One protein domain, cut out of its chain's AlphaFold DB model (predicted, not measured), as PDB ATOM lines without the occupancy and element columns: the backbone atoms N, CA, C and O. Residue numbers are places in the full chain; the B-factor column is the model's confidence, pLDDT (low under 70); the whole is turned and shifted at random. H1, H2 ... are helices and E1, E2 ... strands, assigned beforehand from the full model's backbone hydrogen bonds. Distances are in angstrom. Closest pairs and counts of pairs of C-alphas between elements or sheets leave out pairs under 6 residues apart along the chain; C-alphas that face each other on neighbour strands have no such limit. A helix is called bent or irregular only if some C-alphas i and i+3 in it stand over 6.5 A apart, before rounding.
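AT A GLANCE: This is residues 290 to 460 of the 460 residues of an uncharacterized protein of Fibrobacter sp. UWCM (UniProt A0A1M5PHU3). Two strongly twisted sheets lie face to face as a sandwich with crossed strands: a branched sheet of E3, E4, E5, E6, E11 and E12, and a sheet in the order E7, E2, E9, E10. The fold is a jelly roll, one long hairpin wound over both sheets in nested antiparallel pairs, E1 with E8, E2 with E7, E3 with E6 and E4 with E5. The 171 printed residues, mostly strand by class, have three named helices and twelve named strands in the order E1 H1 E2 E3 H2 E4 E5 E6 E7 E8 E9 H3 E10 E11 E12, and neighbour strands are antiparallel. The whole is compact and rounded, with a radius of gyration of the C-alphas of 14.7 A and spans of 40 by 38 by 31 A.

HOW THE PARTS SIT: E1, residues 290 to 295, is the antiparallel neighbour of E8, residues 407 to 415, with N 291 and O 410 2.9 A apart. H1, residues 296 to 299, only grazes the sheet of E7, residues 392 to 397, E2, residues 310 to 315, E9, residues 421 to 426, and E10, residues 437 to 442. Within hydrogen-bond range there are N 313 and O 394 at 2.7 A, N 312 and O 424 at 2.8 A, and N 423 and O 440 at 2.8 A. E3, residues 321 to 330, bends by 67 degrees at residue 324; E5, residues 373 to 379, and E6, residues 384 to 386, lie on one side of it, E11, residues 448 to 452, on the other side. Within hydrogen-bond range across these neighbour pairs are N 326 and O 377 at 3.0 A for E3 and E5, N 323 and O 384 at 2.8 A for E3 and E6, and N 327 and O 449 at 2.8 A for E3 and E11. E4, residues 357 to 361, forms a hairpin with E5, N 358 and O 378 2.9 A apart; E12, residues 457 to 459, forms one with E11, N 450 and O 458 2.8 A apart. Between the sheets, the closest C-alphas of E3 and E7 are Phe 328 and Ala 396, 5.9 A. H2, residues 338 to 341, only grazes both sheets. H3, residues 429 to 434, is irregular, with C-alphas 430 and 433 8.9 A apart; 0 of 2 O i to N i+4 pairs and 1 of 3 O i to N i+3 pairs are within range, and H1 and H2 are too short for an i+4 pair.

IN THESE COORDINATES: E1 begins at C-alpha 290 (-40.420, -44.413, 2.746). E3 is 25.5 A long, E8 23.0 A and E5 19.8 A. E12 ends at C-alpha 459 (-36.657, -40.928, -7.966).

THE WHOLE: The C-alphas farthest apart, of Ala 302 and Gln 454, are 40.9 A apart. The printed part has no cut; H2 to E4 and E4 to E5 are long links. Mean pLDDT of the printed part is 79.8, with 32 residues under 70, among them 361 to 370.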
ATOM      1  N   VAL A 290     -41.546 -44.950   1.966       79.19
ATOM      2  CA  VAL A 290     -40.420 -44.413   2.746       79.19
ATOM      3  C   VAL A 290     -40.523 -44.815   4.216       79.19
ATOM      4  O   VAL A 290     -41.613 -44.856   4.784       79.19
ATOM      5  N   SER A 291     -39.386 -45.100   4.849       77.38
ATOM      6  CA  SER A 291     -39.314 -45.473   6.266       77.38
ATOM      7  C   SER A 291     -38.051 -44.935   6.942       77.38
ATOM      8  O   SER A 291     -37.043 -44.676   6.287       77.38
ATOM      9  N   ASN A 292     -38.092 -44.808   8.269       76.38
ATOM     10  CA  ASN A 292     -36.919 -44.585   9.113       76.38
ATOM     11  C   ASN A 292     -36.354 -45.934   9.584       76.38
ATOM     12  O   ASN A 292     -36.532 -46.361  10.723       76.38
ATOM     13  N   SER A 293     -35.699 -46.643   8.676       64.81
ATOM     14  CA  SER A 293     -35.232 -48.018   8.884       64.81
ATOM     15  C   SER A 293     -33.977 -48.114   9.759       64.81
ATOM     16  O   SER A 293     -33.854 -49.052  10.550       64.81
ATOM     17  N   LYS A 294     -33.030 -47.171   9.633       77.12
ATOM     18  CA  LYS A 294     -31.706 -47.242  10.282       77.12
ATOM     19  C   LYS A 294     -31.311 -45.917  10.933       77.12
ATOM     20  O   LYS A 294     -31.422 -44.856  10.325       77.12
ATOM     21  N   ARG A 295     -30.802 -45.979  12.168       82.38
ATOM     22  CA  ARG A 295     -30.149 -44.828  12.817       82.38
ATOM     23  C   ARG A 295     -28.792 -44.573  12.184       82.38
ATOM     24  O   ARG A 295     -28.111 -45.541  11.843       82.38
ATOM     25  N   ILE A 296     -28.346 -43.321  12.125       80.12
ATOM     26  CA  ILE A 296     -27.012 -43.006  11.590       80.12
ATOM     27  C   ILE A 296     -25.926 -43.762  12.356       80.12
ATOM     28  O   ILE A 296     -25.077 -44.378  11.732       80.12
ATOM     29  N   GLN A 297     -25.993 -43.839  13.687       81.31
ATOM     30  CA  GLN A 297     -25.014 -44.591  14.486       81.31
ATOM     31  C   GLN A 297     -24.870 -46.065  14.054       81.31
ATOM     32  O   GLN A 297     -23.794 -46.644  14.172       81.31
ATOM     33  N   SER A 298     -25.943 -46.690  13.552       78.69
ATOM     34  CA  SER A 298     -25.894 -48.096  13.125       78.69
ATOM     35  C   SER A 298     -25.044 -48.310  11.869       78.69
ATOM     36  O   SER A 298     -24.517 -49.407  11.680       78.69
ATOM     37  N   VAL A 299     -24.882 -47.259  11.058       75.81
ATOM     38  CA  VAL A 299     -24.043 -47.246   9.855       75.81
ATOM     39  C   VAL A 299     -22.709 -46.518  10.076       75.81
ATOM     40  O   VAL A 299     -21.716 -46.911   9.489       75.81
ATOM     41  N   ALA A 300     -22.660 -45.522  10.963       70.69
ATOM     42  CA  ALA A 300     -21.501 -44.690  11.291       70.69
ATOM     43  C   ALA A 300     -20.717 -45.233  12.498       70.69
ATOM     44  O   ALA A 300     -20.525 -44.535  13.494       70.69
ATOM     45  N   GLN A 301     -20.341 -46.513  12.484       69.38
ATOM     46  CA  GLN A 301     -19.810 -47.152  13.698       69.38
ATOM     47  C   GLN A 301     -18.406 -46.658  14.077       69.38
ATOM     48  O   GLN A 301     -18.055 -46.696  15.258       69.38
ATOM     49  N   ALA A 302     -17.611 -46.201  13.102       73.25
ATOM     50  CA  ALA A 302     -16.231 -45.767  13.312       73.25
ATOM     51  C   ALA A 302     -16.042 -44.240  13.253       73.25
ATOM     52  O   ALA A 302     -15.026 -43.741  13.741       73.25
ATOM     53  N   LEU A 303     -17.011 -43.499  12.704       82.19
ATOM     54  CA  LEU A 303     -16.928 -42.055  12.491       82.19
ATOM     55  C   LEU A 303     -17.982 -41.292  13.302       82.19
ATOM     56  O   LEU A 303     -19.180 -41.512  13.145       82.19
ATOM     57  N   THR A 304     -17.548 -40.343  14.135       85.75
ATOM     58  CA  THR A 304     -18.455 -39.404  14.818       85.75
ATOM     59  C   THR A 304     -18.652 -38.162  13.957       85.75
ATOM     60  O   THR A 304     -17.687 -37.475  13.644       85.75
ATOM     61  N   LEU A 305     -19.893 -37.866  13.581       84.19
ATOM     62  CA  LEU A 305     -20.236 -36.672  12.808       84.19
ATOM     63  C   LEU A 305     -20.286 -35.429  13.715       84.19
ATOM     64  O   LEU A 305     -20.829 -35.465  14.819       84.19
ATOM     65  N   SER A 306     -19.715 -34.322  13.237       83.75
ATOM     66  CA  SER A 306     -19.779 -33.013  13.897       83.75
ATOM     67  C   SER A 306     -21.130 -32.320  13.658       83.75
ATOM     68  O   SER A 306     -22.001 -32.837  12.961       83.75
ATOM     69  N   SER A 307     -21.296 -31.092  14.164       79.50
ATOM     70  CA  SER A 307     -22.474 -30.254  13.876       79.50
ATOM     71  C   SER A 307     -22.684 -29.948  12.387       79.50
ATOM     72  O   SER A 307     -23.788 -29.589  11.986       79.50
ATOM     73  N   SER A 308     -21.619 -30.062  11.591       80.56
ATOM     74  CA  SER A 308     -21.609 -29.870  10.137       80.56
ATOM     75  C   SER A 308     -21.417 -31.192   9.388       80.56
ATOM     76  O   SER A 308     -21.176 -31.181   8.181       80.56
ATOM     77  N   GLY A 309     -21.460 -32.322  10.097       84.81
ATOM     78  CA  GLY A 309     -21.307 -33.645   9.515       84.81
ATOM     79  C   GLY A 309     -22.546 -34.061   8.734       84.81
ATOM     80  O   GLY A 309     -23.676 -33.714   9.094       84.81
ATOM     81  N   MET A 310     -22.333 -34.799   7.649       85.38
ATOM     82  CA  MET A 310     -23.389 -35.153   6.703       85.38
ATOM     83  C   MET A 310     -23.228 -36.567   6.162       85.38
ATOM     84  O   MET A 310     -22.130 -37.126   6.130       85.38
ATOM     85  N   VAL A 311     -24.350 -37.121   5.706       87.44
ATOM     86  CA  VAL A 311     -24.391 -38.383   4.971       87.44
ATOM     87  C   VAL A 311     -24.803 -38.088   3.540       87.44
ATOM     88  O   VAL A 311     -25.791 -37.391   3.301       87.44
ATOM     89  N   PHE A 312     -24.057 -38.648   2.601       89.81
ATOM     90  CA  PHE A 312     -24.318 -38.580   1.176       89.81
ATOM     91  C   PHE A 312     -24.642 -39.971   0.639       89.81
ATOM     92  O   PHE A 312     -24.136 -40.968   1.146       89.81
ATOM     93  N   GLN A 313     -25.447 -40.032  -0.412       91.38
ATOM     94  CA  GLN A 313     -25.723 -41.222  -1.198       91.38
ATOM     95  C   GLN A 313     -24.965 -41.173  -2.522       91.38
ATOM     96  O   GLN A 313     -24.962 -40.156  -3.219       91.38
ATOM     97  N   LYS A 314     -24.377 -42.309  -2.895       89.81
ATOM     98  CA  LYS A 314     -23.748 -42.511  -4.194       89.81
ATOM     99  C   LYS A 314     -24.770 -42.543  -5.324       89.81
ATOM    100  O   LYS A 314     -25.750 -43.288  -5.277       89.81
ATOM    101  N   VAL A 315     -24.468 -41.822  -6.392       90.00
ATOM    102  CA  VAL A 315     -25.226 -41.769  -7.638       90.00
ATOM    103  C   VAL A 315     -24.262 -41.977  -8.804       90.00
ATOM    104  O   VAL A 315     -23.190 -41.381  -8.842       90.00
ATOM    105  N   VAL A 316     -24.643 -42.840  -9.747       86.19
ATOM    106  CA  VAL A 316     -23.898 -43.100 -10.988       86.19
ATOM    107  C   VAL A 316     -24.905 -43.047 -12.135       86.19
ATOM    108  O   VAL A 316     -25.773 -43.926 -12.186       86.19
ATOM    109  N   PRO A 317     -24.872 -42.022 -13.003       84.75
ATOM    110  CA  PRO A 317     -25.813 -41.920 -14.105       84.75
ATOM    111  C   PRO A 317     -25.423 -42.871 -15.248       84.75
ATOM    112  O   PRO A 317     -24.244 -43.096 -15.518       84.75
ATOM    113  N   ALA A 318     -26.410 -43.426 -15.946       76.94
ATOM    114  CA  ALA A 318     -26.206 -44.280 -17.121       76.94
ATOM    115  C   ALA A 318     -25.984 -43.480 -18.421       76.94
ATOM    116  O   ALA A 318     -25.505 -44.029 -19.412       76.94
ATOM    117  N   ALA A 319     -26.334 -42.194 -18.414       77.38
ATOM    118  CA  ALA A 319     -26.185 -41.261 -19.523       77.38
ATOM    119  C   ALA A 319     -25.860 -39.866 -18.978       77.38
ATOM    120  O   ALA A 319     -26.206 -39.561 -17.836       77.38
ATOM    121  N   ASP A 320     -25.228 -39.027 -19.795       83.31
ATOM    122  CA  ASP A 320     -24.954 -37.640 -19.425       83.31
ATOM    123  C   ASP A 320     -26.263 -36.904 -19.099       83.31
ATOM    124  O   ASP A 320     -27.247 -37.013 -19.838       83.31
ATOM    125  N   VAL A 321     -26.283 -36.156 -17.995       92.19
ATOM    126  CA  VAL A 321     -27.472 -35.423 -17.539       92.19
ATOM    127  C   VAL A 321     -27.102 -34.141 -16.810       92.19
ATOM    128  O   VAL A 321     -26.158 -34.096 -16.030       92.19
ATOM    129  N   ASP A 322     -27.894 -33.098 -17.029       94.88
ATOM    130  CA  ASP A 322     -27.750 -31.804 -16.373       94.88
ATOM    131  C   ASP A 322     -28.813 -31.631 -15.285       94.88
ATOM    132  O   ASP A 322     -29.988 -31.439 -15.590       94.88
ATOM    133  N   ILE A 323     -28.406 -31.653 -14.017       94.81
ATOM    134  CA  ILE A 323     -29.304 -31.547 -12.860       94.81
ATOM    135  C   ILE A 323     -29.476 -30.091 -12.430       94.81
ATOM    136  O   ILE A 323     -28.500 -29.365 -12.244       94.81
ATOM    137  N   VAL A 324     -30.725 -29.667 -12.232       93.81
ATOM    138  CA  VAL A 324     -31.083 -28.301 -11.796       93.81
ATOM    139  C   VAL A 324     -31.658 -28.257 -10.385       93.81
ATOM    140  O   VAL A 324     -31.602 -27.215  -9.734       93.81
ATOM    141  N   ALA A 325     -32.184 -29.377  -9.887       92.00
ATOM    142  CA  ALA A 325     -32.683 -29.478  -8.525       92.00
ATOM    143  C   ALA A 325     -32.545 -30.894  -7.965       92.00
ATOM    144  O   ALA A 325     -32.564 -31.878  -8.707       92.00
ATOM    145  N   TRP A 326     -32.457 -30.996  -6.644       92.38
ATOM    146  CA  TRP A 326     -32.494 -32.260  -5.916       92.38
ATOM    147  C   TRP A 326     -33.253 -32.105  -4.608       92.38
ATOM    148  O   TRP A 326     -33.365 -31.020  -4.041       92.38
ATOM    149  N   GLN A 327     -33.789 -33.217  -4.129       89.44
ATOM    150  CA  GLN A 327     -34.586 -33.285  -2.924       89.44
ATOM    151  C   GLN A 327     -34.242 -34.549  -2.150       89.44
ATOM    152  O   GLN A 327     -34.206 -35.640  -2.716       89.44
ATOM    153  N   PHE A 328     -34.081 -34.392  -0.841       88.25
ATOM    154  CA  PHE A 328     -34.022 -35.494   0.111       88.25
ATOM    155  C   PHE A 328     -35.021 -35.253   1.252       88.25
ATOM    156  O   PHE A 328     -35.607 -34.170   1.375       88.25
ATOM    157  N   LEU A 329     -35.241 -36.285   2.065       83.56
ATOM    158  CA  LEU A 329     -36.122 -36.225   3.232       83.56
ATOM    159  C   LEU A 329     -35.306 -36.171   4.521       83.56
ATOM    160  O   LEU A 329     -34.310 -36.878   4.657       83.56
ATOM    161  N   ASP A 330     -35.765 -35.380   5.485       78.31
ATOM    162  CA  ASP A 330     -35.156 -35.262   6.811       78.31
ATOM    163  C   ASP A 330     -36.219 -35.388   7.912       78.31
ATOM    164  O   ASP A 330     -37.424 -35.209   7.708       78.31
ATOM    165  N   TYR A 331     -35.756 -35.709   9.111       73.75
ATOM    166  CA  TYR A 331     -36.556 -35.708  10.327       73.75
ATOM    167  C   TYR A 331     -36.707 -34.298  10.926       73.75
ATOM    168  O   TYR A 331     -37.629 -34.057  11.705       73.75
ATOM    169  N   HIS A 332     -35.841 -33.352  10.550       74.69
ATOM    170  CA  HIS A 332     -35.852 -31.984  11.063       74.69
ATOM    171  C   HIS A 332     -36.498 -30.997  10.089       74.69
ATOM    172  O   HIS A 332     -36.238 -31.015   8.886       74.69
ATOM    173  N   SER A 333     -37.305 -30.089  10.646       70.38
ATOM    174  CA  SER A 333     -37.936 -28.990   9.909       70.38
ATOM    175  C   SER A 333     -37.020 -27.792   9.703       70.38
ATOM    176  O   SER A 333     -37.332 -26.918   8.912       70.38
ATOM    177  N   SER A 334     -35.931 -27.680  10.465       65.31
ATOM    178  CA  SER A 334     -34.977 -26.589  10.285       65.31
ATOM    179  C   SER A 334     -34.272 -26.745   8.945       65.31
ATOM    180  O   SER A 334     -33.987 -27.873   8.544       65.31
ATOM    181  N   GLN A 335     -33.950 -25.622   8.296       61.97
ATOM    182  CA  GLN A 335     -33.090 -25.618   7.114       61.97
ATOM    183  C   GLN A 335     -31.879 -26.526   7.367       61.97
ATOM    184  O   GLN A 335     -31.235 -26.380   8.415       61.97
ATOM    185  N   PRO A 336     -31.568 -27.468   6.461       60.44
ATOM    186  CA  PRO A 336     -30.331 -28.211   6.560       60.44
ATOM    187  C   PRO A 336     -29.194 -27.196   6.536       60.44
ATOM    188  O   PRO A 336     -29.347 -26.111   5.962       60.44
ATOM    189  N   ASN A 337     -28.054 -27.531   7.139       62.41
ATOM    190  CA  ASN A 337     -26.866 -26.687   7.023       62.41
ATOM    191  C   ASN A 337     -26.658 -26.290   5.547       62.41
ATOM    192  O   ASN A 337     -27.027 -27.046   4.652       62.41
ATOM    193  N   HIS A 338     -26.043 -25.141   5.251       64.81
ATOM    194  CA  HIS A 338     -25.756 -24.722   3.862       64.81
ATOM    195  C   HIS A 338     -25.000 -25.793   3.049       64.81
ATOM    196  O   HIS A 338     -25.072 -25.820   1.826       64.81
ATOM    197  N   TYR A 339     -24.349 -26.734   3.733       73.38
ATOM    198  CA  TYR A 339     -23.734 -27.937   3.176       73.38
ATOM    199  C   TYR A 339     -24.720 -28.952   2.560       73.38
ATOM    200  O   TYR A 339     -24.312 -29.753   1.727       73.38
ATOM    201  N   GLY A 340     -26.015 -28.879   2.884       73.75
ATOM    202  CA  GLY A 340     -27.110 -29.646   2.275       73.75
ATOM    203  C   GLY A 340     -27.279 -29.423   0.774       73.75
ATOM    204  O   GLY A 340     -27.979 -30.187   0.117       73.75
ATOM    205  N   ALA A 341     -26.612 -28.407   0.225       82.75
ATOM    206  CA  ALA A 341     -26.566 -28.138  -1.201       82.75
ATOM    207  C   ALA A 341     -25.329 -28.714  -1.926       82.75
ATOM    208  O   ALA A 341     -25.213 -28.600  -3.150       82.75
ATOM    209  N   LEU A 342     -24.363 -29.269  -1.191       88.31
ATOM    210  CA  LEU A 342     -23.133 -29.774  -1.792       88.31
ATOM    211  C   LEU A 342     -23.398 -31.104  -2.498       88.31
ATOM    212  O   LEU A 342     -23.879 -32.055  -1.891       88.31
ATOM    213  N   VAL A 343     -23.030 -31.169  -3.771       92.25
ATOM    214  CA  VAL A 343     -22.879 -32.408  -4.534       92.25
ATOM    215  C   VAL A 343     -21.386 -32.595  -4.759       92.25
ATOM    216  O   VAL A 343     -20.707 -31.644  -5.153       92.25
ATOM    217  N   LEU A 344     -20.861 -33.788  -4.484       92.06
ATOM    218  CA  LEU A 344     -19.431 -34.082  -4.608       92.06
ATOM    219  C   LEU A 344     -19.170 -35.042  -5.773       92.06
ATOM    220  O   LEU A 344     -20.018 -35.875  -6.088       92.06
ATOM    221  N   ASP A 345     -17.992 -34.958  -6.381       89.94
ATOM    222  CA  ASP A 345     -17.496 -35.963  -7.326       89.94
ATOM    223  C   ASP A 345     -16.823 -37.156  -6.617       89.94
ATOM    224  O   ASP A 345     -16.756 -37.245  -5.387       89.94
ATOM    225  N   SER A 346     -16.285 -38.090  -7.405       86.75
ATOM    226  CA  SER A 346     -15.562 -39.269  -6.914       86.75
ATOM    227  C   SER A 346     -14.313 -38.947  -6.082       86.75
ATOM    228  O   SER A 346     -13.876 -39.792  -5.303       86.75
ATOM    229  N   GLN A 347     -13.748 -37.745  -6.229       87.31
ATOM    230  CA  GLN A 347     -12.599 -37.246  -5.470       87.31
ATOM    231  C   GLN A 347     -13.024 -36.408  -4.259       87.31
ATOM    232  O   GLN A 347     -12.184 -35.764  -3.631       87.31
ATOM    233  N   LEU A 348     -14.319 -36.413  -3.928       88.38
ATOM    234  CA  LEU A 348     -14.919 -35.620  -2.859       88.38
ATOM    235  C   LEU A 348     -14.771 -34.109  -3.086       88.38
ATOM    236  O   LEU A 348     -14.803 -33.326  -2.142       88.38
ATOM    237  N   THR A 349     -14.620 -33.672  -4.334       89.00
ATOM    238  CA  THR A 349     -14.582 -32.250  -4.676       89.00
ATOM    239  C   THR A 349     -16.000 -31.758  -4.958       89.00
ATOM    240  O   THR A 349     -16.732 -32.419  -5.699       89.00
ATOM    241  N   PRO A 350     -16.427 -30.610  -4.398       90.19
ATOM    242  CA  PRO A 350     -17.723 -30.032  -4.726       90.19
ATOM    243  C   PRO A 350     -17.861 -29.734  -6.223       90.19
ATOM    244  O   PRO A 350     -17.084 -28.960  -6.782       90.19
ATOM    245  N   VAL A 351     -18.885 -30.310  -6.853       90.88
ATOM    246  CA  VAL A 351     -19.303 -29.982  -8.228       90.88
ATOM    247  C   VAL A 351     -20.406 -28.922  -8.252       90.88
ATOM    248  O   VAL A 351     -20.737 -28.384  -9.309       90.88
ATOM    249  N   SER A 352     -20.959 -28.587  -7.085       83.94
ATOM    250  CA  SER A 352     -21.896 -27.485  -6.884       83.94
ATOM    251  C   SER A 352     -21.400 -26.510  -5.817       83.94
ATOM    252  O   SER A 352     -20.869 -26.900  -4.778       83.94
ATOM    253  N   ASP A 353     -21.609 -25.217  -6.069       80.38
ATOM    254  CA  ASP A 353     -21.451 -24.173  -5.057       80.38
ATOM    255  C   ASP A 353     -22.755 -24.038  -4.263       80.38
ATOM    256  O   ASP A 353     -23.797 -23.683  -4.823       80.38
ATOM    257  N   SER A 354     -22.687 -24.297  -2.955       78.81
ATOM    258  CA  SER A 354     -23.828 -24.164  -2.044       78.81
ATOM    259  C   SER A 354     -24.429 -22.753  -2.019       78.81
ATOM    260  O   SER A 354     -25.626 -22.604  -1.789       78.81
ATOM    261  N   SER A 355     -23.631 -21.711  -2.274       82.06
ATOM    262  CA  SER A 355     -24.102 -20.318  -2.253       82.06
ATOM    263  C   SER A 355     -24.969 -19.946  -3.464       82.06
ATOM    264  O   SER A 355     -25.758 -19.004  -3.389       82.06
ATOM    265  N   ASP A 356     -24.881 -20.716  -4.553       83.19
ATOM    266  CA  ASP A 356     -25.663 -20.556  -5.788       83.19
ATOM    267  C   ASP A 356     -26.915 -21.460  -5.808       83.19
ATOM    268  O   ASP A 356     -27.473 -21.787  -6.857       83.19
ATOM    269  N   THR A 357     -27.372 -21.890  -4.633       84.38
ATOM    270  CA  THR A 357     -28.591 -22.690  -4.489       84.38
ATOM    271  C   THR A 357     -29.578 -22.014  -3.558       84.38
ATOM    272  O   THR A 357     -29.198 -21.333  -2.604       84.38
ATOM    273  N   SER A 358     -30.862 -22.195  -3.836       84.25
ATOM    274  CA  SER A 358     -31.931 -21.881  -2.897       84.25
ATOM    275  C   SER A 358     -32.491 -23.177  -2.322       84.25
ATOM    276  O   SER A 358     -32.580 -24.190  -3.013       84.25
ATOM    277  N   CYS A 359     -32.837 -23.158  -1.037       82.56
ATOM    278  CA  CYS A 359     -33.504 -24.270  -0.376       82.56
ATOM    279  C   CYS A 359     -34.948 -23.870  -0.093       82.56
ATOM    280  O   CYS A 359     -35.200 -22.866   0.580       82.56
ATOM    281  N   THR A 360     -35.889 -24.662  -0.589       76.31
ATOM    282  CA  THR A 360     -37.281 -24.593  -0.155       76.31
ATOM    283  C   THR A 360     -37.500 -25.688   0.877       76.31
ATOM    284  O   THR A 360     -37.492 -26.881   0.571       76.31
ATOM    285  N   VAL A 361     -37.646 -25.259   2.129       66.25
ATOM    286  CA  VAL A 361     -38.129 -26.108   3.217       66.25
ATOM    287  C   VAL A 361     -39.646 -26.028   3.199       66.25
ATOM    288  O   VAL A 361     -40.203 -24.947   2.995       66.25
ATOM    289  N   GLY A 362     -40.326 -27.157   3.386       54.75
ATOM    290  CA  GLY A 362     -41.784 -27.211   3.511       54.75
ATOM    291  C   GLY A 362     -42.308 -26.522   4.778       54.75
ATOM    292  O   GLY A 362     -42.916 -27.174   5.617       54.75
ATOM    293  N   ASP A 363     -42.089 -25.215   4.927       44.03
ATOM    294  CA  ASP A 363     -42.460 -24.426   6.110       44.03
ATOM    295  C   ASP A 363     -43.950 -24.049   6.153       44.03
ATOM    296  O   ASP A 363     -44.397 -23.430   7.111       44.03
ATOM    297  N   ASN A 364     -44.753 -24.451   5.161       42.41
ATOM    298  CA  ASN A 364     -46.192 -24.180   5.135       42.41
ATOM    299  C   ASN A 364     -46.999 -25.420   4.687       42.41
ATOM    300  O   ASN A 364     -47.370 -25.571   3.525       42.41
ATOM    301  N   ASP A 365     -47.263 -26.324   5.632       44.72
ATOM    302  CA  ASP A 365     -48.483 -27.152   5.730       44.72
ATOM    303  C   ASP A 365     -48.986 -27.986   4.522       44.72
ATOM    304  O   ASP A 365     -50.161 -28.351   4.497       44.72
ATOM    305  N   SER A 366     -48.166 -28.382   3.535       43.03
ATOM    306  CA  SER A 366     -48.723 -29.214   2.435       43.03
ATOM    307  C   SER A 366     -47.813 -30.167   1.651       43.03
ATOM    308  O   SER A 366     -48.347 -31.031   0.959       43.03
ATOM    309  N   THR A 367     -46.486 -30.128   1.781       50.06
ATOM    310  CA  THR A 367     -45.599 -31.109   1.119       50.06
ATOM    311  C   THR A 367     -44.815 -31.917   2.141       50.06
ATOM    312  O   THR A 367     -43.634 -31.691   2.384       50.06
ATOM    313  N   LYS A 368     -45.502 -32.878   2.763       57.91
ATOM    314  CA  LYS A 368     -44.859 -33.979   3.483       57.91
ATOM    315  C   LYS A 368     -44.873 -35.216   2.607       57.91
ATOM    316  O   LYS A 368     -45.900 -35.547   2.018       57.91
ATOM    317  N   GLU A 369     -43.763 -35.934   2.588       65.44
ATOM    318  CA  GLU A 369     -43.737 -37.297   2.076       65.44
ATOM    319  C   GLU A 369     -43.970 -38.243   3.254       65.44
ATOM    320  O   GLU A 369     -43.054 -38.634   3.978       65.44
ATOM    321  N   GLY A 370     -45.248 -38.491   3.547       69.06
ATOM    322  CA  GLY A 370     -45.658 -39.141   4.789       69.06
ATOM    323  C   GLY A 370     -45.410 -38.247   6.008       69.06
ATOM    324  O   GLY A 370     -46.076 -37.228   6.182       69.06
ATOM    325  N   ASN A 371     -44.469 -38.641   6.872       73.31
ATOM    326  CA  ASN A 371     -44.172 -37.962   8.142       73.31
ATOM    327  C   ASN A 371     -42.861 -37.154   8.128       73.31
ATOM    328  O   ASN A 371     -42.452 -36.662   9.178       73.31
ATOM    329  N   PHE A 372     -42.202 -37.026   6.974       79.56
ATOM    330  CA  PHE A 372     -40.862 -36.442   6.871       79.56
ATOM    331  C   PHE A 372     -40.879 -35.039   6.263       79.56
ATOM    332  O   PHE A 372     -41.768 -34.696   5.477       79.56
ATOM    333  N   TYR A 373     -39.885 -34.234   6.639       79.25
ATOM    334  CA  TYR A 373     -39.669 -32.904   6.087       79.25
ATOM    335  C   TYR A 373     -38.937 -33.006   4.758       79.25
ATOM    336  O   TYR A 373     -37.977 -33.760   4.611       79.25
ATOM    337  N   VAL A 374     -39.418 -32.236   3.791       83.06
ATOM    338  CA  VAL A 374     -38.873 -32.197   2.441       83.06
ATOM    339  C   VAL A 374     -37.919 -31.018   2.330       83.06
ATOM    340  O   VAL A 374     -38.322 -29.877   2.570       83.06
ATOM    341  N   HIS A 375     -36.683 -31.299   1.920       83.38
ATOM    342  CA  HIS A 375     -35.678 -30.283   1.624       83.38
ATOM    343  C   HIS A 375     -35.347 -30.343   0.146       83.38
ATOM    344  O   HIS A 375     -34.691 -31.281  -0.309       83.38
ATOM    345  N   LYS A 376     -35.831 -29.355  -0.609       88.25
ATOM    346  CA  LYS A 376     -35.569 -29.246  -2.043       88.25
ATOM    347  C   LYS A 376     -34.600 -28.104  -2.305       88.25
ATOM    348  O   LYS A 376     -34.883 -26.952  -1.973       88.25
ATOM    349  N   TYR A 377     -33.481 -28.439  -2.928       88.88
ATOM    350  CA  TYR A 377     -32.462 -27.506  -3.375       88.88
ATOM    351  C   TYR A 377     -32.589 -27.275  -4.872       88.88
ATOM    352  O   TYR A 377     -32.670 -28.228  -5.645       88.88
ATOM    353  N   GLU A 378     -32.588 -26.009  -5.273       90.38
ATOM    354  CA  GLU A 378     -32.663 -25.589  -6.669       90.38
ATOM    355  C   GLU A 378     -31.481 -24.677  -6.997       90.38
ATOM    356  O   GLU A 378     -31.153 -23.759  -6.237       90.38
ATOM    357  N   LYS A 379     -30.827 -24.923  -8.135       89.56
ATOM    358  CA  LYS A 379     -29.787 -24.043  -8.670       89.56
ATOM    359  C   LYS A 379     -30.402 -22.705  -9.077       89.56
ATOM    360  O   LYS A 379     -31.318 -22.662  -9.892       89.56
ATOM    361  N   ASN A 380     -29.856 -21.605  -8.554       87.31
ATOM    362  CA  ASN A 380     -30.288 -20.261  -8.948       87.31
ATOM    363  C   ASN A 380     -29.836 -19.928 -10.380       87.31
ATOM    364  O   ASN A 380     -30.477 -19.133 -11.069       87.31
ATOM    365  N   SER A 381     -28.732 -20.533 -10.832       83.88
ATOM    366  CA  SER A 381     -28.233 -20.424 -12.198       83.88
ATOM    367  C   SER A 381     -27.515 -21.700 -12.665       83.88
ATOM    368  O   SER A 381     -26.874 -22.401 -11.882       83.88
ATOM    369  N   GLY A 382     -27.620 -22.003 -13.965       88.06
ATOM    370  CA  GLY A 382     -26.950 -23.145 -14.598       88.06
ATOM    371  C   GLY A 382     -27.502 -24.520 -14.196       88.06
ATOM    372  O   GLY A 382     -28.654 -24.656 -13.792       88.06
ATOM    373  N   SER A 383     -26.664 -25.543 -14.347       92.19
ATOM    374  CA  SER A 383     -26.937 -26.939 -13.993       92.19
ATOM    375  C   SER A 383     -25.659 -27.612 -13.489       92.19
ATOM    376  O   SER A 383     -24.550 -27.125 -13.721       92.19
ATOM    377  N   ILE A 384     -25.812 -28.734 -12.790       93.56
ATOM    378  CA  ILE A 384     -24.721 -29.645 -12.449       93.56
ATOM    379  C   ILE A 384     -24.683 -30.717 -13.535       93.56
ATOM    380  O   ILE A 384     -25.607 -31.523 -13.631       93.56
ATOM    381  N   HIS A 385     -23.631 -30.721 -14.348       94.25
ATOM    382  CA  HIS A 385     -23.442 -31.752 -15.361       94.25
ATOM    383  C   HIS A 385     -22.901 -33.033 -14.721       94.25
ATOM    384  O   HIS A 385     -21.839 -33.016 -14.093       94.25
ATOM    385  N   LEU A 386     -23.622 -34.137 -14.891       93.00
ATOM    386  CA  LEU A 386     -23.216 -35.469 -14.471       93.00
ATOM    387  C   LEU A 386     -22.858 -36.291 -15.707       93.00
ATOM    388  O   LEU A 386     -23.678 -36.444 -16.611       93.00
ATOM    389  N   THR A 387     -21.647 -36.834 -15.728       86.94
ATOM    390  CA  THR A 387     -21.127 -37.651 -16.826       86.94
ATOM    391  C   THR A 387     -21.483 -39.118 -16.619       86.94
ATOM    392  O   THR A 387     -21.374 -39.648 -15.511       86.94
ATOM    393  N   ALA A 388     -21.895 -39.789 -17.694       81.88
ATOM    394  CA  ALA A 388     -22.248 -41.202 -17.691       81.88
ATOM    395  C   ALA A 388     -21.130 -42.076 -17.095       81.88
ATOM    396  O   ALA A 388     -19.972 -41.993 -17.499       81.88
ATOM    397  N   GLY A 389     -21.489 -42.954 -16.157       75.25
ATOM    398  CA  GLY A 389     -20.569 -43.889 -15.502       75.25
ATOM    399  C   GLY A 389     -19.707 -43.290 -14.386       75.25
ATOM    400  O   GLY A 389     -19.073 -44.053 -13.654       75.25
ATOM    401  N   GLU A 390     -19.716 -41.969 -14.199       83.75
ATOM    402  CA  GLU A 390     -18.965 -41.307 -13.131       83.75
ATOM    403  C   GLU A 390     -19.715 -41.332 -11.795       83.75
ATOM    404  O   GLU A 390     -20.941 -41.410 -11.725       83.75
ATOM    405  N   THR A 391     -18.959 -41.296 -10.696       86.06
ATOM    406  CA  THR A 391     -19.525 -41.323  -9.341       86.06
ATOM    407  C   THR A 391     -19.739 -39.919  -8.800       86.06
ATOM    408  O   THR A 391     -18.809 -39.114  -8.771       86.06
ATOM    409  N   TYR A 392     -20.938 -39.692  -8.271       93.00
ATOM    410  CA  TYR A 392     -21.325 -38.477  -7.569       93.00
ATOM    411  C   TYR A 392     -21.932 -38.802  -6.207       93.00
ATOM    412  O   TYR A 392     -22.530 -39.862  -6.017       93.00
ATOM    413  N   TRP A 393     -21.805 -37.879  -5.262       93.00
ATOM    414  CA  TRP A 393     -22.347 -37.996  -3.914       93.00
ATOM    415  C   TRP A 393     -23.365 -36.889  -3.679       93.00
ATOM    416  O   TRP A 393     -23.011 -35.712  -3.614       93.00
ATOM    417  N   PHE A 394     -24.631 -37.281  -3.559       92.81
ATOM    418  CA  PHE A 394     -25.743 -36.378  -3.271       92.81
ATOM    419  C   PHE A 394     -26.087 -36.403  -1.784       92.81
ATOM    420  O   PHE A 394     -25.985 -37.456  -1.162       92.81
ATOM    421  N   PRO A 395     -26.521 -35.282  -1.199       88.81
ATOM    422  CA  PRO A 395     -26.891 -35.226   0.209       88.81
ATOM    423  C   PRO A 395     -28.083 -36.152   0.482       88.81
ATOM    424  O   PRO A 395     -29.077 -36.136  -0.243       88.81
ATOM    425  N   ALA A 396     -27.964 -36.966   1.529       81.62
ATOM    426  CA  ALA A 396     -28.985 -37.915   1.965       81.62
ATOM    427  C   ALA A 396     -29.586 -37.549   3.334       81.62
ATOM    428  O   ALA A 396     -30.719 -37.926   3.617       81.62
ATOM    429  N   ILE A 397     -28.849 -36.811   4.173       76.31
ATOM    430  CA  ILE A 397     -29.377 -36.163   5.380       76.31
ATOM    431  C   ILE A 397     -28.718 -34.798   5.588       76.31
ATOM    432  O   ILE A 397     -27.529 -34.621   5.320       76.31
ATOM    433  N   GLY A 398     -29.496 -33.839   6.080       60.38
ATOM    434  CA  GLY A 398     -29.121 -32.441   6.202       60.38
ATOM    435  C   GLY A 398     -28.235 -32.080   7.393       60.38
ATOM    436  O   GLY A 398     -27.493 -31.094   7.340       60.38
ATOM    437  N   ASN A 399     -28.326 -32.854   8.477       65.94
ATOM    438  CA  ASN A 399     -27.565 -32.647   9.705       65.94
ATOM    439  C   ASN A 399     -27.397 -33.982  10.453       65.94
ATOM    440  O   ASN A 399     -28.386 -34.567  10.881       65.94
ATOM    441  N   GLY A 400     -26.150 -34.456  10.555       68.75
ATOM    442  CA  GLY A 400     -25.756 -35.701  11.223       68.75
ATOM    443  C   GLY A 400     -25.252 -35.531  12.669       68.75
ATOM    444  O   GLY A 400     -24.579 -36.421  13.195       68.75
ATOM    445  N   SER A 401     -25.483 -34.367  13.286       69.00
ATOM    446  CA  SER A 401     -24.853 -33.955  14.550       69.00
ATOM    447  C   SER A 401     -25.197 -34.809  15.773       69.00
ATOM    448  O   SER A 401     -24.443 -34.823  16.749       69.00
ATOM    449  N   ASN A 402     -26.325 -35.521  15.751       78.25
ATOM    450  CA  ASN A 402     -26.751 -36.423  16.812       78.25
ATOM    451  C   ASN A 402     -27.107 -37.791  16.231       78.25
ATOM    452  O   ASN A 402     -28.256 -38.244  16.272       78.25
ATOM    453  N   GLN A 403     -26.070 -38.485  15.760       75.38
ATOM    454  CA  GLN A 403     -26.144 -39.793  15.101       75.38
ATOM    455  C   GLN A 403     -26.961 -40.854  15.860       75.38
ATOM    456  O   GLN A 403     -27.457 -41.816  15.270       75.38
ATOM    457  N   ASN A 404     -27.077 -40.702  17.184       77.44
ATOM    458  CA  ASN A 404     -27.817 -41.604  18.062       77.44
ATOM    459  C   ASN A 404     -29.336 -41.413  17.968       77.44
ATOM    460  O   ASN A 404     -30.081 -42.309  18.364       77.44
ATOM    461  N   GLN A 405     -29.802 -40.250  17.520       76.44
ATOM    462  CA  GLN A 405     -31.218 -39.883  17.424       76.44
ATOM    463  C   GLN A 405     -31.670 -39.666  15.979       76.44
ATOM    464  O   GLN A 405     -32.864 -39.765  15.699       76.44
ATOM    465  N   GLU A 406     -30.729 -39.421  15.073       80.56
ATOM    466  CA  GLU A 406     -30.985 -39.222  13.653       80.56
ATOM    467  C   GLU A 406     -31.169 -40.537  12.899       80.56
ATOM    468  O   GLU A 406     -30.520 -41.557  13.164       80.56
ATOM    469  N   TRP A 407     -32.067 -40.485  11.921       80.25
ATOM    470  CA  TRP A 407     -32.459 -41.617  11.098       80.25
ATOM    471  C   TRP A 407     -32.143 -41.343   9.639       80.25
ATOM    472  O   TRP A 407     -32.401 -40.253   9.135       80.25
ATOM    473  N   LEU A 408     -31.651 -42.369   8.952       81.81
ATOM    474  CA  LEU A 408     -31.665 -42.400   7.501       81.81
ATOM    475  C   LEU A 408     -33.100 -42.645   7.040       81.81
ATOM    476  O   LEU A 408     -33.731 -43.624   7.457       81.81
ATOM    477  N   ILE A 409     -33.609 -41.760   6.184       82.69
ATOM    478  CA  ILE A 409     -34.901 -41.951   5.527       82.69
ATOM    479  C   ILE A 409     -34.651 -42.713   4.231       82.69
ATOM    480  O   ILE A 409     -34.063 -42.189   3.286       82.69
ATOM    481  N   GLN A 410     -35.064 -43.975   4.211       82.56
ATOM    482  CA  GLN A 410     -34.788 -44.908   3.123       82.56
ATOM    483  C   GLN A 410     -36.075 -45.361   2.456       82.56
ATOM    484  O   GLN A 410     -37.144 -45.397   3.079       82.56
ATOM    485  N   TYR A 411     -35.958 -45.772   1.199       78.69
ATOM    486  CA  TYR A 411     -37.014 -46.556   0.584       78.69
ATOM    487  C   TYR A 411     -37.104 -47.917   1.296       78.69
ATOM    488  O   TYR A 411     -36.099 -48.545   1.623       78.69
ATOM    489  N   SER A 412     -38.328 -48.354   1.576       77.19
ATOM    490  CA  SER A 412     -38.654 -49.649   2.197       77.19
ATOM    491  C   SER A 412     -39.257 -50.633   1.200       77.19
ATOM    492  O   SER A 412     -39.124 -51.842   1.355       77.19
ATOM    493  N   SER A 413     -39.877 -50.106   0.148       70.88
ATOM    494  CA  SER A 413     -40.306 -50.828  -1.043       70.88
ATOM    495  C   SER A 413     -40.308 -49.857  -2.218       70.88
ATOM    496  O   SER A 413     -40.504 -48.660  -2.010       70.88
ATOM    497  N   ALA A 414     -40.097 -50.355  -3.433       67.62
ATOM    498  CA  ALA A 414     -40.285 -49.620  -4.682       67.62
ATOM    499  C   ALA A 414     -40.384 -50.603  -5.857       67.62
ATOM    500  O   ALA A 414     -39.986 -51.765  -5.734       67.62
ATOM    501  N   THR A 415     -40.880 -50.110  -6.992       58.28
ATOM    502  CA  THR A 415     -40.887 -50.798  -8.286       58.28
ATOM    503  C   THR A 415     -40.112 -49.963  -9.314       58.28
ATOM    504  O   THR A 415     -40.548 -48.849  -9.610       58.28
ATOM    505  N   PRO A 416     -39.017 -50.468  -9.909       62.25
ATOM    506  CA  PRO A 416     -38.331 -51.721  -9.578       62.25
ATOM    507  C   PRO A 416     -37.759 -51.702  -8.148       62.25
ATOM    508  O   PRO A 416     -37.752 -50.664  -7.490       62.25
ATOM    509  N   SER A 417     -37.290 -52.856  -7.662       64.38
ATOM    510  CA  SER A 417     -36.685 -52.981  -6.330       64.38
ATOM    511  C   SER A 417     -35.539 -51.986  -6.133       64.38
ATOM    512  O   SER A 417     -34.721 -51.789  -7.034       64.38
ATOM    513  N   ILE A 418     -35.464 -51.410  -4.936       66.69
ATOM    514  CA  ILE A 418     -34.506 -50.364  -4.569       66.69
ATOM    515  C   ILE A 418     -33.072 -50.901  -4.722       66.69
ATOM    516  O   ILE A 418     -32.752 -51.931  -4.127       66.69
ATOM    517  N   PRO A 419     -32.190 -50.238  -5.487       64.88
ATOM    518  CA  PRO A 419     -30.802 -50.663  -5.594       64.88
ATOM    519  C   PRO A 419     -30.045 -50.425  -4.281       64.88
ATOM    520  O   PRO A 419     -30.279 -49.443  -3.571       64.88
ATOM    521  N   THR A 420     -29.070 -51.287  -3.990       69.19
ATOM    522  CA  THR A 420     -28.064 -51.021  -2.954       69.19
ATOM    523  C   THR A 420     -27.246 -49.794  -3.354       69.19
ATOM    524  O   THR A 420     -26.788 -49.689  -4.496       69.19
ATOM    525  N   ARG A 421     -27.051 -48.859  -2.423       74.44
ATOM    526  CA  ARG A 421     -26.273 -47.637  -2.654       74.44
ATOM    527  C   ARG A 421     -25.211 -47.492  -1.573       74.44
ATOM    528  O   ARG A 421     -25.478 -47.728  -0.395       74.44
ATOM    529  N   ASP A 422     -24.017 -47.072  -1.973       82.62
ATOM    530  CA  ASP A 422     -22.997 -46.678  -1.006       82.62
ATOM    531  C   ASP A 422     -23.410 -45.346  -0.369       82.62
ATOM    532  O   ASP A 422     -23.936 -44.452  -1.041       82.62
ATOM    533  N   LEU A 423     -23.142 -45.212   0.922       86.38
ATOM    534  CA  LEU A 423     -23.222 -43.963   1.651       86.38
ATOM    535  C   LEU A 423     -21.817 -43.473   1.967       86.38
ATOM    536  O   LEU A 423     -20.949 -44.253   2.357       86.38
ATOM    537  N   LEU A 424     -21.617 -42.169   1.845       87.62
ATOM    538  CA  LEU A 424     -20.424 -41.481   2.307       87.62
ATOM    539  C   LEU A 424     -20.793 -40.657   3.534       87.62
ATOM    540  O   LEU A 424     -21.667 -39.797   3.476       87.62
ATOM    541  N   LEU A 425     -20.106 -40.907   4.636       87.56
ATOM    542  CA  LEU A 425     -20.206 -40.136   5.858       87.56
ATOM    543  C   LEU A 425     -19.017 -39.187   5.917       87.56
ATOM    544  O   LEU A 425     -17.875 -39.625   5.793       87.56
ATOM    545  N   VAL A 426     -19.287 -37.901   6.109       87.75
ATOM    546  CA  VAL A 426     -18.265 -36.853   6.192       87.75
ATOM    547  C   VAL A 426     -18.364 -36.204   7.561       87.75
ATOM    548  O   VAL A 426     -19.390 -35.601   7.868       87.75
ATOM    549  N   GLU A 427     -17.313 -36.320   8.376       87.50
ATOM    550  CA  GLU A 427     -17.277 -35.811   9.756       87.50
ATOM    551  C   GLU A 427     -17.633 -34.322   9.837       87.50
ATOM    552  O   GLU A 427     -18.388 -33.918  10.722       87.50
ATOM    553  N   ASP A 428     -17.120 -33.507   8.916       87.00
ATOM    554  CA  ASP A 428     -17.282 -32.056   8.915       87.00
ATOM    555  C   ASP A 428     -17.181 -31.465   7.498       87.00
ATOM    556  O   ASP A 428     -16.093 -31.262   6.947       87.00
ATOM    557  N   CYS A 429     -18.331 -31.109   6.920       84.69
ATOM    558  CA  CYS A 429     -18.392 -30.474   5.603       84.69
ATOM    559  C   CYS A 429     -17.827 -29.043   5.572       84.69
ATOM    560  O   CYS A 429     -17.582 -28.511   4.488       84.69
ATOM    561  N   SER A 430     -17.574 -28.409   6.723       83.94
ATOM    562  CA  SER A 430     -16.938 -27.086   6.769       83.94
ATOM    563  C   SER A 430     -15.457 -27.110   6.397       83.94
ATOM    564  O   SER A 430     -14.911 -26.089   5.977       83.94
ATOM    565  N   ASN A 431     -14.819 -28.280   6.494       81.88
ATOM    566  CA  ASN A 431     -13.408 -28.488   6.189       81.88
ATOM    567  C   ASN A 431     -13.202 -29.801   5.425       81.88
ATOM    568  O   ASN A 431     -12.376 -30.637   5.791       81.88
ATOM    569  N   LEU A 432     -13.975 -29.978   4.353       82.06
ATOM    570  CA  LEU A 432     -14.098 -31.243   3.627       82.06
ATOM    571  C   LEU A 432     -12.743 -31.822   3.166       82.06
ATOM    572  O   LEU A 432     -12.530 -33.025   3.249       82.06
ATOM    573  N   GLY A 433     -11.777 -30.968   2.800       80.00
ATOM    574  CA  GLY A 433     -10.428 -31.387   2.390       80.00
ATOM    575  C   GLY A 433      -9.532 -31.960   3.501       80.00
ATOM    576  O   GLY A 433      -8.514 -32.568   3.189       80.00
ATOM    577  N   ASN A 434      -9.886 -31.777   4.779       80.69
ATOM    578  CA  ASN A 434      -9.157 -32.331   5.931       80.69
ATOM    579  C   ASN A 434     -10.057 -33.157   6.866       80.69
ATOM    580  O   ASN A 434      -9.629 -33.525   7.960       80.69
ATOM    581  N   SER A 435     -11.309 -33.386   6.479       83.75
ATOM    582  CA  SER A 435     -12.285 -34.090   7.300       83.75
ATOM    583  C   SER A 435     -12.110 -35.599   7.167       83.75
ATOM    584  O   SER A 435     -11.863 -36.107   6.067       83.75
ATOM    585  N   ASN A 436     -12.258 -36.331   8.275       85.88
ATOM    586  CA  ASN A 436     -12.350 -37.782   8.190       85.88
ATOM    587  C   ASN A 436     -13.654 -38.164   7.484       85.88
ATOM    588  O   ASN A 436     -14.706 -37.550   7.680       85.88
ATOM    589  N   ASN A 437     -13.586 -39.198   6.657       85.75
ATOM    590  CA  ASN A 437     -14.747 -39.724   5.965       85.75
ATOM    591  C   ASN A 437     -14.738 -41.250   5.980       85.75
ATOM    592  O   ASN A 437     -13.696 -41.888   6.127       85.75
ATOM    593  N   GLU A 438     -15.930 -41.821   5.874       83.62
ATOM    594  CA  GLU A 438     -16.157 -43.260   5.874       83.62
ATOM    595  C   GLU A 438     -17.161 -43.594   4.770       83.62
ATOM    596  O   GLU A 438     -18.195 -42.940   4.643       83.62
ATOM    597  N   THR A 439     -16.867 -44.608   3.958       80.88
ATOM    598  CA  THR A 439     -17.826 -45.150   2.989       80.88
ATOM    599  C   THR A 439     -18.394 -46.454   3.520       80.88
ATOM    600  O   THR A 439     -17.641 -47.361   3.872       80.88
ATOM    601  N   VAL A 440     -19.718 -46.564   3.540       75.00
ATOM    602  CA  VAL A 440     -20.438 -47.748   4.015       75.00
ATOM    603  C   VAL A 440     -21.497 -48.164   3.009       75.00
ATOM    604  O   VAL A 440     -22.102 -47.330   2.346       75.00
ATOM    605  N   VAL A 441     -21.753 -49.463   2.896       67.44
ATOM    606  CA  VAL A 441     -22.800 -49.979   2.009       67.44
ATOM    607  C   VAL A 441     -24.145 -49.905   2.734       67.44
ATOM    608  O   VAL A 441     -24.307 -50.513   3.794       67.44
ATOM    609  N   ALA A 442     -25.125 -49.186   2.178       62.28
ATOM    610  CA  ALA A 442     -26.494 -49.203   2.684       62.28
ATOM    611  C   ALA A 442     -27.356 -50.174   1.878       62.28
ATOM    612  O   ALA A 442     -27.548 -50.019   0.674       62.28
ATOM    613  N   GLU A 443     -27.916 -51.162   2.582       57.59
ATOM    614  CA  GLU A 443     -28.764 -52.213   1.996       57.59
ATOM    615  C   GLU A 443     -30.001 -51.675   1.259       57.59
ATOM    616  O   GLU A 443     -30.507 -52.375   0.396       57.59
ATOM    617  N   ASN A 444     -30.420 -50.431   1.515       66.62
ATOM    618  CA  ASN A 444     -31.459 -49.716   0.774       66.62
ATOM    619  C   ASN A 444     -31.006 -48.264   0.571       66.62
ATOM    620  O   ASN A 444     -30.582 -47.624   1.537       66.62
ATOM    621  N   GLY A 445     -31.088 -47.735  -0.651       74.88
ATOM    622  CA  GLY A 445     -30.839 -46.313  -0.901       74.88
ATOM    623  C   GLY A 445     -31.712 -45.399  -0.024       74.88
ATOM    624  O   GLY A 445     -32.871 -45.701   0.280       74.88
ATOM    625  N   CYS A 446     -31.140 -44.279   0.404       85.81
ATOM    626  CA  CYS A 446     -31.859 -43.141   0.954       85.81
ATOM    627  C   CYS A 446     -32.779 -42.517  -0.100       85.81
ATOM    628  O   CYS A 446     -32.507 -42.581  -1.301       85.81
ATOM    629  N   TYR A 447     -33.855 -41.883   0.365       87.75
ATOM    630  CA  TYR A 447     -34.735 -41.133  -0.520       87.75
ATOM    631  C   TYR A 447     -33.956 -40.014  -1.215       87.75
ATOM    632  O   TYR A 447     -33.401 -39.132  -0.555       87.75
ATOM    633  N   LEU A 448     -33.977 -40.026  -2.544       90.94
ATOM    634  CA  LEU A 448     -33.407 -38.979  -3.375       90.94
ATOM    635  C   LEU A 448     -34.268 -38.785  -4.618       90.94
ATOM    636  O   LEU A 448     -34.604 -39.740  -5.322       90.94
ATOM    637  N   LYS A 449     -34.598 -37.525  -4.890       91.50
ATOM    638  CA  LYS A 449     -35.327 -37.111  -6.082       91.50
ATOM    639  C   LYS A 449     -34.567 -36.007  -6.801       91.50
ATOM    640  O   LYS A 449     -34.163 -35.037  -6.168       91.50
ATOM    641  N   LEU A 450     -34.359 -36.154  -8.103       93.25
ATOM    642  CA  LEU A 450     -33.601 -35.235  -8.950       93.25
ATOM    643  C   LEU A 450     -34.492 -34.654 -10.050       93.25
ATOM    644  O   LEU A 450     -35.428 -35.314 -10.499       93.25
ATOM    645  N   TRP A 451     -34.165 -33.450 -10.512       93.56
ATOM    646  CA  TRP A 451     -34.757 -32.836 -11.700       93.56
ATOM    647  C   TRP A 451     -33.666 -32.405 -12.668       93.56
ATOM    648  O   TRP A 451     -32.684 -31.787 -12.247       93.56
ATOM    649  N   ASP A 452     -33.857 -32.690 -13.955       93.56
ATOM    650  CA  ASP A 452     -32.959 -32.209 -15.004       93.56
ATOM    651  C   ASP A 452     -33.390 -30.859 -15.600       93.56
ATOM    652  O   ASP A 452     -34.465 -30.320 -15.317       93.56
ATOM    653  N   ASN A 453     -32.536 -30.302 -16.457       90.25
ATOM    654  CA  ASN A 453     -32.794 -29.060 -17.186       90.25
ATOM    655  C   ASN A 453     -33.916 -29.156 -18.241       90.25
ATOM    656  O   ASN A 453     -34.311 -28.129 -18.796       90.25
ATOM    657  N   GLN A 454     -34.438 -30.355 -18.509       86.12
ATOM    658  CA  GLN A 454     -35.572 -30.612 -19.399       86.12
ATOM    659  C   GLN A 454     -36.894 -30.735 -18.623       86.12
ATOM    660  O   GLN A 454     -37.960 -30.808 -19.234       86.12
ATOM    661  N   GLY A 455     -36.845 -30.708 -17.286       83.44
ATOM    662  CA  GLY A 455     -38.003 -30.866 -16.408       83.44
ATOM    663  C   GLY A 455     -38.368 -32.323 -16.118       83.44
ATOM    664  O   GLY A 455     -39.384 -32.568 -15.460       83.44
ATOM    665  N   ASN A 456     -37.560 -33.288 -16.564       86.00
ATOM    666  CA  ASN A 456     -37.717 -34.681 -16.172       86.00
ATOM    667  C   ASN A 456     -37.371 -34.834 -14.695       86.00
ATOM    668  O   ASN A 456     -36.536 -34.120 -14.139       86.00
ATOM    669  N   THR A 457     -38.043 -35.780 -14.056       88.56
ATOM    670  CA  THR A 457     -37.913 -36.045 -12.630       88.56
ATOM    671  C   THR A 457     -37.454 -37.481 -12.437       88.56
ATOM    672  O   THR A 457     -37.948 -38.368 -13.120       88.56
ATOM    673  N   TYR A 458     -36.542 -37.712 -11.497       87.94
ATOM    674  CA  TYR A 458     -35.988 -39.034 -11.227       87.94
ATOM    675  C   TYR A 458     -36.019 -39.323  -9.734       87.94
ATOM    676  O   TYR A 458     -35.403 -38.598  -8.957       87.94
ATOM    677  N   GLN A 459     -36.714 -40.379  -9.326       85.44
ATOM    678  CA  GLN A 459     -36.657 -40.928  -7.966       85.44
ATOM    679  C   GLN A 459     -35.696 -42.112  -7.985       85.44
ATOM    680  O   GLN A 459     -35.931 -43.041  -8.753       85.44
ATOM    681  N   ILE A 460     -34.582 -42.050  -7.246       78.25
ATOM    682  CA  ILE A 460     -33.401 -42.903  -7.521       78.25
ATOM    683  C   ILE A 460     -32.790 -43.603  -6.316       78.25
ATOM    684  O   ILE A 460     -32.973 -43.102  -5.185       78.25
TER     685      ILE A 460